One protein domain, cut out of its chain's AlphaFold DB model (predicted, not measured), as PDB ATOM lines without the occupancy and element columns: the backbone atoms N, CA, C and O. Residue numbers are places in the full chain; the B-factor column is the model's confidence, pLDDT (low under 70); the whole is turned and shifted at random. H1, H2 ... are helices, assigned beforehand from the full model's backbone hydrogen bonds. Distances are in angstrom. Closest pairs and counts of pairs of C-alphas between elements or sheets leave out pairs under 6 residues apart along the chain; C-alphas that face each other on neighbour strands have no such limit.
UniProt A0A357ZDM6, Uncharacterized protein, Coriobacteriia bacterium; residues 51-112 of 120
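Overview. This is residues 51 to 112 of the 120 residues of an uncharacterized protein of Coriobacteriia bacterium (UniProt A0A357ZDM6). This model has little regular structure: two short helices, H1 and H2, lead into a long winding stretch, residues 71 to 112. H1 lies at one end of the longest axis and the turns near Lys 76 at the other, with H2 between; from there the stretch winds back toward the H1 end. The printed part has 62 residues, with 14 in H1 and H2, in that order, and no named strand; the class is all helix. It is compact, with a radius of gyration of the C-alphas of 11.1 A and spans of 30 by 25 by 15 A.

Along the chain. H1, residues 51 to 57, begins at C-alpha 51 (-40.580, 9.793, 32.405) and is 10.1 A long. H2, residues 64 to 70, is 9.8 A long and ends at C-alpha 70 (-36.068, 14.092, 18.864).

Arrangement. H1 and H2 are close but not clearly touching; their closest C-alphas, those of Tyr 55 and Glu 65, are 6.7 A apart. They run opposite ways at a shallow tilt of 32 degrees. Every O i to N i+4 pair is within hydrogen-bond range in H1, and 2 of 3 in H2.

Size, cuts and confidence. The two C-alphas farthest apart, those of Glu 57 and Lys 76, are 30.2 A apart. The printed part has no cut, and the link from H1 to H2 is short. Residues 57 to 62 have pLDDT under 70.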
ATOM      1  N   ASP A  51     -40.775  10.888  33.363       82.75
ATOM      2  CA  ASP A  51     -40.580   9.793  32.405       82.75
ATOM      3  C   ASP A  51     -39.356  10.051  31.519       82.75
ATOM      4  O   ASP A  51     -38.583   9.136  31.251       82.75
ATOM      5  N   HIS A  52     -39.104  11.313  31.153       85.31
ATOM      6  CA  HIS A  52     -37.882  11.711  30.451       85.31
ATOM      7  C   HIS A  52     -36.617  11.508  31.298       85.31
ATOM      8  O   HIS A  52     -35.563  11.205  30.739       85.31
ATOM      9  N   LEU A  53     -36.707  11.624  32.630       79.12
ATOM     10  CA  LEU A  53     -35.580  11.325  33.518       79.12
ATOM     11  C   LEU A  53     -35.206   9.849  33.462       79.12
ATOM     12  O   LEU A  53     -34.018   9.545  33.426       79.12
ATOM     13  N   ASN A  54     -36.180   8.942  33.358       80.06
ATOM     14  CA  ASN A  54     -35.887   7.519  33.190       80.06
ATOM     15  C   ASN A  54     -35.047   7.287  31.926       80.06
ATOM     16  O   ASN A  54     -34.093   6.516  31.950       80.06
ATOM     17  N   TYR A  55     -35.320   8.016  30.840       78.94
ATOM     18  CA  TYR A  55     -34.494   7.966  29.632       78.94
ATOM     19  C   TYR A  55     -33.116   8.609  29.781       78.94
ATOM     20  O   TYR A  55     -32.321   8.445  28.872       78.94
ATOM     21  N   ILE A  56     -32.802   9.323  30.861       76.19
ATOM     22  CA  ILE A  56     -31.447   9.811  31.164       76.19
ATOM     23  C   ILE A  56     -30.745   8.863  32.141       76.19
ATOM     24  O   ILE A  56     -29.590   8.503  31.926       76.19
ATOM     25  N   GLU A  57     -31.447   8.420  33.182       64.88
ATOM     26  CA  GLU A  57     -30.935   7.536  34.233       64.88
ATOM     27  C   GLU A  57     -30.659   6.113  33.723       64.88
ATOM     28  O   GLU A  57     -29.697   5.476  34.151       64.88
ATOM     29  N   LEU A  58     -31.447   5.634  32.752       59.53
ATOM     30  CA  LEU A  58     -31.238   4.342  32.089       59.53
ATOM     31  C   LEU A  58     -30.149   4.393  31.001       59.53
ATOM     32  O   LEU A  58     -29.784   3.351  30.452       59.53
ATOM     33  N   GLN A  59     -29.610   5.571  30.657       55.50
ATOM     34  CA  GLN A  59     -28.624   5.696  29.580       55.50
ATOM     35  C   GLN A  59     -27.207   5.391  30.038       55.50
ATOM     36  O   GLN A  59     -26.600   6.070  30.866       55.50
ATOM     37  N   THR A  60     -26.584   4.490  29.291       51.69
ATOM     38  CA  THR A  60     -25.140   4.421  29.103       51.69
ATOM     39  C   THR A  60     -24.672   5.576  28.199       51.69
ATOM     40  O   THR A  60     -24.304   5.388  27.045       51.69
ATOM     41  N   LYS A  61     -24.671   6.810  28.721       56.19
ATOM     42  CA  LYS A  61     -23.871   7.958  28.226       56.19
ATOM     43  C   LYS A  61     -24.106   8.489  26.794       56.19
ATOM     44  O   LYS A  61     -23.410   9.429  26.422       56.19
ATOM     45  N   THR A  62     -25.007   7.933  25.976       65.12
ATOM     46  CA  THR A  62     -25.034   8.234  24.522       65.12
ATOM     47  C   THR A  62     -26.311   8.888  23.985       65.12
ATOM     48  O   THR A  62     -26.346   9.220  22.803       65.12
ATOM     49  N   GLY A  63     -27.345   9.092  24.809       74.19
ATOM     50  CA  GLY A  63     -28.561   9.823  24.417       74.19
ATOM     51  C   GLY A  63     -29.354   9.175  23.273       74.19
ATOM     52  O   GLY A  63     -30.177   9.836  22.639       74.19
ATOM     53  N   LYS A  64     -29.108   7.891  22.976       82.69
ATOM     54  CA  LYS A  64     -29.675   7.200  21.805       82.69
ATOM     55  C   LYS A  64     -31.190   7.075  21.868       82.69
ATOM     56  O   LYS A  64     -31.841   7.238  20.845       82.69
ATOM     57  N   GLU A  65     -31.758   6.836  23.047       84.94
ATOM     58  CA  GLU A  65     -33.218   6.731  23.182       84.94
ATOM     59  C   GLU A  65     -33.886   8.092  22.964       84.94
ATOM     60  O   GLU A  65     -34.899   8.173  22.279       84.94
ATOM     61  N   CYS A  66     -33.269   9.188  23.422       88.19
ATOM     62  CA  CYS A  66     -33.755  10.541  23.144       88.19
ATOM     63  C   CYS A  66     -33.784  10.825  21.630       88.19
ATOM     64  O   CYS A  66     -34.737  11.406  21.112       88.19
ATOM     65  N   GLN A  67     -32.766  10.361  20.898       87.75
ATOM     66  CA  GLN A  67     -32.677  10.518  19.444       87.75
ATOM     67  C   GLN A  67     -33.805   9.800  18.692       87.75
ATOM     68  O   GLN A  67     -34.220  10.277  17.639       87.75
ATOM     69  N   THR A  68     -34.355   8.704  19.224       88.94
ATOM     70  CA  THR A  68     -35.448   7.973  18.551       88.94
ATOM     71  C   THR A  68     -36.695   8.824  18.326       88.94
ATOM     72  O   THR A  68     -37.439   8.571  17.382       88.94
ATOM     73  N   CYS A  69     -36.897   9.860  19.144       91.94
ATOM     74  CA  CYS A  69     -38.018  10.786  19.023       91.94
ATOM     75  C   CYS A  69     -37.584  12.166  18.518       91.94
ATOM     76  O   CYS A  69     -38.254  12.736  17.658       91.94
ATOM     77  N   HIS A  70     -36.465  12.688  19.031       92.25
ATOM     78  CA  HIS A  70     -36.068  14.092  18.864       92.25
ATOM     79  C   HIS A  70     -35.104  14.359  17.696       92.25
ATOM     80  O   HIS A  70     -34.772  15.516  17.432       92.25
ATOM     81  N   MET A  71     -34.620  13.316  17.012       92.06
ATOM     82  CA  MET A  71     -33.718  13.461  15.866       92.06
ATOM     83  C   MET A  71     -34.450  13.980  14.624       92.06
ATOM     84  O   MET A  71     -35.600  13.632  14.375       92.06
ATOM     85  N   ALA A  72     -33.753  14.781  13.823       95.62
ATOM     86  CA  ALA A  72     -34.202  15.255  12.527       95.62
ATOM     87  C   ALA A  72     -34.140  14.125  11.494       95.62
ATOM     88  O   ALA A  72     -33.119  13.456  11.326       95.62
ATOM     89  N   THR A  73     -35.224  13.953  10.753       94.88
ATOM     90  CA  THR A  73     -35.341  12.991   9.650       94.88
ATOM     91  C   THR A  73     -34.974  13.606   8.298       94.88
ATOM     92  O   THR A  73     -34.638  12.891   7.347       94.88
ATOM     93  N   ASP A  74     -34.963  14.934   8.214       94.75
ATOM     94  CA  ASP A  74     -34.655  15.727   7.029       94.75
ATOM     95  C   ASP A  74     -33.827  16.976   7.377       94.75
ATOM     96  O   ASP A  74     -33.516  17.247   8.535       94.75
ATOM     97  N   ASP A  75     -33.436  17.722   6.349       94.50
ATOM     98  CA  ASP A  75     -32.671  18.967   6.446       94.50
ATOM     99  C   ASP A  75     -33.491  20.157   6.973       94.50
ATOM    100  O   ASP A  75     -32.931  21.213   7.272       94.50
ATOM    101  N   LYS A  76     -34.807  19.988   7.120       93.62
ATOM    102  CA  LYS A  76     -35.740  21.006   7.617       93.62
ATOM    103  C   LYS A  76     -35.979  20.900   9.119       93.62
ATOM    104  O   LYS A  76     -36.648  21.765   9.676       93.62
ATOM    105  N   GLY A  77     -35.440  19.868   9.771       93.19
ATOM    106  CA  GLY A  77     -35.646  19.639  11.196       93.19
ATOM    107  C   GLY A  77     -36.990  18.978  11.497       93.19
ATOM    108  O   GLY A  77     -37.601  19.264  12.522       93.19
ATOM    109  N   THR A  78     -37.488  18.097  10.629       94.88
ATOM    110  CA  THR A  78     -38.669  17.288  10.959       94.88
ATOM    111  C   THR A  78     -38.282  16.209  11.979       94.88
ATOM    112  O   THR A  78     -37.452  15.357  11.645       94.88
ATOM    113  N   PRO A  79     -38.856  16.188  13.198       94.25
ATOM    114  CA  PRO A  79     -38.518  15.190  14.210       94.25
ATOM    115  C   PRO A  79     -38.996  13.789  13.807       94.25
ATOM    116  O   PRO A  79     -39.978  13.641  13.078       94.25
ATOM    117  N   THR A  80     -38.330  12.750  14.313       93.56
ATOM    118  CA  THR A  80     -38.713  11.349  14.072       93.56
ATOM    119  C   THR A  80     -40.131  11.044  14.553       93.56
ATOM    120  O   THR A  80     -40.852  10.298  13.892       93.56
ATOM    121  N   GLN A  81     -40.547  11.625  15.685       93.56
ATOM    122  CA  GLN A  81     -41.920  11.525  16.177       93.56
ATOM    123  C   GLN A  81     -42.656  12.849  16.003       93.56
ATOM    124  O   GLN A  81     -42.164  13.898  16.409       93.56
ATOM    125  N   LYS A  82     -43.866  12.785  15.437       87.62
ATOM    126  CA  LYS A  82     -44.661  13.959  15.041       87.62
ATOM    127  C   LYS A  82     -44.912  14.958  16.180       87.62
ATOM    128  O   LYS A  82     -44.973  16.154  15.915       87.62
ATOM    129  N   ASP A  83     -45.062  14.463  17.406       88.19
ATOM    130  CA  ASP A  83     -45.381  15.280  18.585       88.19
ATOM    131  C   ASP A  83     -44.151  15.555  19.468       88.19
ATOM    132  O   ASP A  83     -44.266  16.164  20.532       88.19
ATOM    133  N   ALA A  84     -42.961  15.114  19.047       87.94
ATOM    134  CA  ALA A  84     -41.721  15.447  19.732       87.94
ATOM    135  C   ALA A  84     -41.256  16.855  19.337       87.94
ATOM    136  O   ALA A  84     -41.301  17.240  18.169       87.94
ATOM    137  N   GLY A  85     -40.748  17.614  20.309       89.50
ATOM    138  CA  GLY A  85     -40.001  18.835  20.010       89.50
ATOM    139  C   GLY A  85     -38.736  18.488  19.227       89.50
ATOM    140  O   GLY A  85     -38.001  17.578  19.617       89.50
ATOM    141  N   ILE A  86     -38.475  19.189  18.126       93.38
ATOM    142  CA  ILE A  86     -37.237  18.991  17.374       93.38
ATOM    143  C   ILE A  86     -36.038  19.460  18.205       93.38
ATOM    144  O   ILE A  86     -36.074  20.527  18.817       93.38
ATOM    145  N   MET A  87     -34.962  18.673  18.212       90.94
ATOM    146  CA  MET A  87     -33.698  19.128  18.781       90.94
ATOM    147  C   MET A  87     -33.166  20.337  17.981       90.94
ATOM    148  O   MET A  87     -33.136  20.264  16.750       90.94
ATOM    149  N   PRO A  88     -32.722  21.436  18.608       91.56
ATOM    150  CA  PRO A  88     -32.208  22.588  17.870       91.56
ATOM    151  C   PRO A  88     -30.975  22.243  17.019       91.56
ATOM    152  O   PRO A  88     -30.228  21.310  17.317       91.56
ATOM    153  N   ALA A  89     -30.765  22.992  15.934       94.12
ATOM    154  CA  ALA A  89     -29.723  22.697  14.947       94.12
ATOM    155  C   ALA A  89     -28.301  22.684  15.539       94.12
ATOM    156  O   ALA A  89     -27.454  21.922  15.079       94.12
ATOM    157  N   ASP A  90     -28.047  23.449  16.604       92.31
ATOM    158  CA  ASP A  90     -26.756  23.508  17.302       92.31
ATOM    159  C   ASP A  90     -26.384  22.212  18.053       92.31
ATOM    160  O   ASP A  90     -25.269  22.095  18.554       92.31
ATOM    161  N   HIS A  91     -27.291  21.236  18.130       93.31
ATOM    162  CA  HIS A  91     -27.016  19.897  18.656       93.31
ATOM    163  C   HIS A  91     -26.555  18.910  17.583       93.31
ATOM    164  O   HIS A  91     -26.211  17.774  17.908       93.31
ATOM    165  N   TYR A  92     -26.556  19.317  16.314       94.44
ATOM    166  CA  TYR A  92     -26.140  18.497  15.186       94.44
ATOM    167  C   TYR A  92     -24.728  18.853  14.740       94.44
ATOM    168  O   TYR A  92     -24.230  19.952  14.993       94.44
ATOM    169  N   VAL A  93     -24.091  17.917  14.038       94.88
ATOM    170  CA  VAL A  93     -22.799  18.158  13.387       94.88
ATOM    171  C   VAL A  93     -22.918  19.380  12.469       94.88
ATOM    172  O   VAL A  93     -23.893  19.517  11.725       94.88
ATOM    173  N   ASP A  94     -21.935  20.276  12.568       93.06
ATOM    174  CA  ASP A  94     -21.855  21.555  11.849       93.06
ATOM    175  C   ASP A  94     -23.001  22.541  12.143       93.06
ATOM    176  O   ASP A  94     -23.205  23.501  11.401       93.06
ATOM    177  N   GLY A  95     -23.763  22.326  13.223       93.81
ATOM    178  CA  GLY A  95     -24.870  23.204  13.603       93.81
ATOM    179  C   GLY A  95     -26.043  23.166  12.620       93.81
ATOM    180  O   GLY A  95     -26.752  24.162  12.470       93.81
ATOM    181  N   SER A  96     -26.227  22.049  11.906       95.62
ATOM    182  CA  SER A  96     -27.276  21.899  10.896       95.62
ATOM    183  C   SER A  96     -27.876  20.494  10.872       95.62
ATOM    184  O   SER A  96     -27.205  19.499  11.137       95.62
ATOM    185  N   TYR A  97     -29.134  20.387  10.447       96.19
ATOM    186  CA  TYR A  97     -29.818  19.098  10.305       96.19
ATOM    187  C   TYR A  97     -29.309  18.242   9.138       96.19
ATOM    188  O   TYR A  97     -29.652  17.065   9.050       96.19
ATOM    189  N   ALA A  98     -28.484  18.799   8.241       94.56
ATOM    190  CA  ALA A  98     -28.069  18.145   7.000       94.56
ATOM    191  C   ALA A  98     -27.350  16.808   7.239       94.56
ATOM    192  O   ALA A  98     -27.553  15.847   6.496       94.56
ATOM    193  N   SER A  99     -26.551  16.733   8.306       91.50
ATOM    194  CA  SER A  99     -25.837  15.516   8.701       91.50
ATOM    195  C   SER A  99     -26.765  14.437   9.260       91.50
ATOM    196  O   SER A  99     -26.421  13.254   9.212       91.50
ATOM    197  N   LYS A 100     -27.920  14.837   9.815       93.19
ATOM    198  CA  LYS A 100     -28.827  13.997  10.619       93.19
ATOM    199  C   LYS A 100     -28.099  13.252  11.742       93.19
ATOM    200  O   LYS A 100     -28.513  12.182  12.178       93.19
ATOM    201  N   GLN A 101     -26.982  13.815  12.191       91.75
ATOM    202  CA  GLN A 101     -26.133  13.266  13.233       91.75
ATOM    203  C   GLN A 101     -25.971  14.313  14.319       91.75
ATOM    204  O   GLN A 101     -25.715  15.482  14.033       91.75
ATOM    205  N   PHE A 102     -26.121  13.888  15.569       91.19
ATOM    206  CA  PHE A 102     -25.837  14.759  16.700       91.19
ATOM    207  C   PHE A 102     -24.335  14.993  16.806       91.19
ATOM    208  O   PHE A 102     -23.538  14.093  16.533       91.19
ATOM    209  N   ASP A 103     -23.964  16.192  17.240       92.31
ATOM    210  CA  ASP A 103     -22.603  16.503  17.640       92.31
ATOM    211  C   ASP A 103     -22.184  15.520  18.753       92.31
ATOM    212  O   ASP A 103     -22.835  15.477  19.805       92.31
ATOM    213  N   PRO A 104     -21.108  14.730  18.566       90.19
ATOM    214  CA  PRO A 104     -20.597  13.816  19.585       90.19
ATOM    215  C   PRO A 104     -20.305  14.483  20.936       90.19
ATOM    216  O   PRO A 104     -20.304  13.800  21.959       90.19
ATOM    217  N   GLN A 105     -20.074  15.798  20.971       89.94
ATOM    218  CA  GLN A 105     -19.870  16.558  22.205       89.94
ATOM    219  C   GLN A 105     -21.175  16.844  22.967       89.94
ATOM    220  O   GLN A 105     -21.128  17.194  24.145       89.94
ATOM    221  N   ARG A 106     -22.339  16.656  22.333       88.62
ATOM    222  CA  ARG A 106     -23.671  17.003  22.865       88.62
ATOM    223  C   ARG A 106     -24.593  15.796  23.079       88.62
ATOM    224  O   ARG A 106     -25.775  15.955  23.361       88.62
ATOM    225  N   ILE A 107     -24.064  14.573  23.004       86.69
ATOM    226  CA  ILE A 107     -24.851  13.330  23.162       86.69
ATOM    227  C   ILE A 107     -25.143  12.943  24.622       86.69
ATOM    228  O   ILE A 107     -25.929  12.032  24.877       86.69
ATOM    229  N   GLN A 108     -24.518  13.611  25.593       86.12
ATOM    230  CA  GLN A 108     -24.775  13.393  27.019       86.12
ATOM    231  C   GLN A 108     -25.902  14.310  27.500       86.12
ATOM    232  O   GLN A 108     -25.658  15.248  28.245       86.12
ATOM    233  N   CYS A 109     -27.142  14.046  27.089       86.25
ATOM    234  CA  CYS A 109     -28.274  14.961  27.300       86.25
ATOM    235  C   CYS A 109     -28.425  15.430  28.763       86.25
ATOM    236  O   CYS A 109     -28.641  16.613  29.012       86.25
ATOM    237  N   GLY A 110     -28.237  14.529  29.734       81.88
ATOM    238  CA  GLY A 110     -28.365  14.829  31.167       81.88
ATOM    239  C   GLY A 110     -27.270  15.699  31.778       81.88
ATOM    240  O   GLY A 110     -27.415  16.113  32.923       81.88
ATOM    241  N   SER A 111     -26.186  16.001  31.054       85.38
ATOM    242  CA  SER A 111     -25.190  16.968  31.535       85.38
ATOM    243  C   SER A 111     -25.714  18.407  31.494       85.38
ATOM    244  O   SER A 111     -25.223  19.253  32.240       85.38
ATOM    245  N   CYS A 112     -26.715  18.674  30.647       85.44
ATOM    246  CA  CYS A 112     -27.308  19.997  30.453       85.44
ATOM    247  C   CYS A 112     -28.822  20.017  30.717       85.44
ATOM    248  O   CYS A 112     -29.328  21.005  31.241       85.44
TER     249      CYS A 112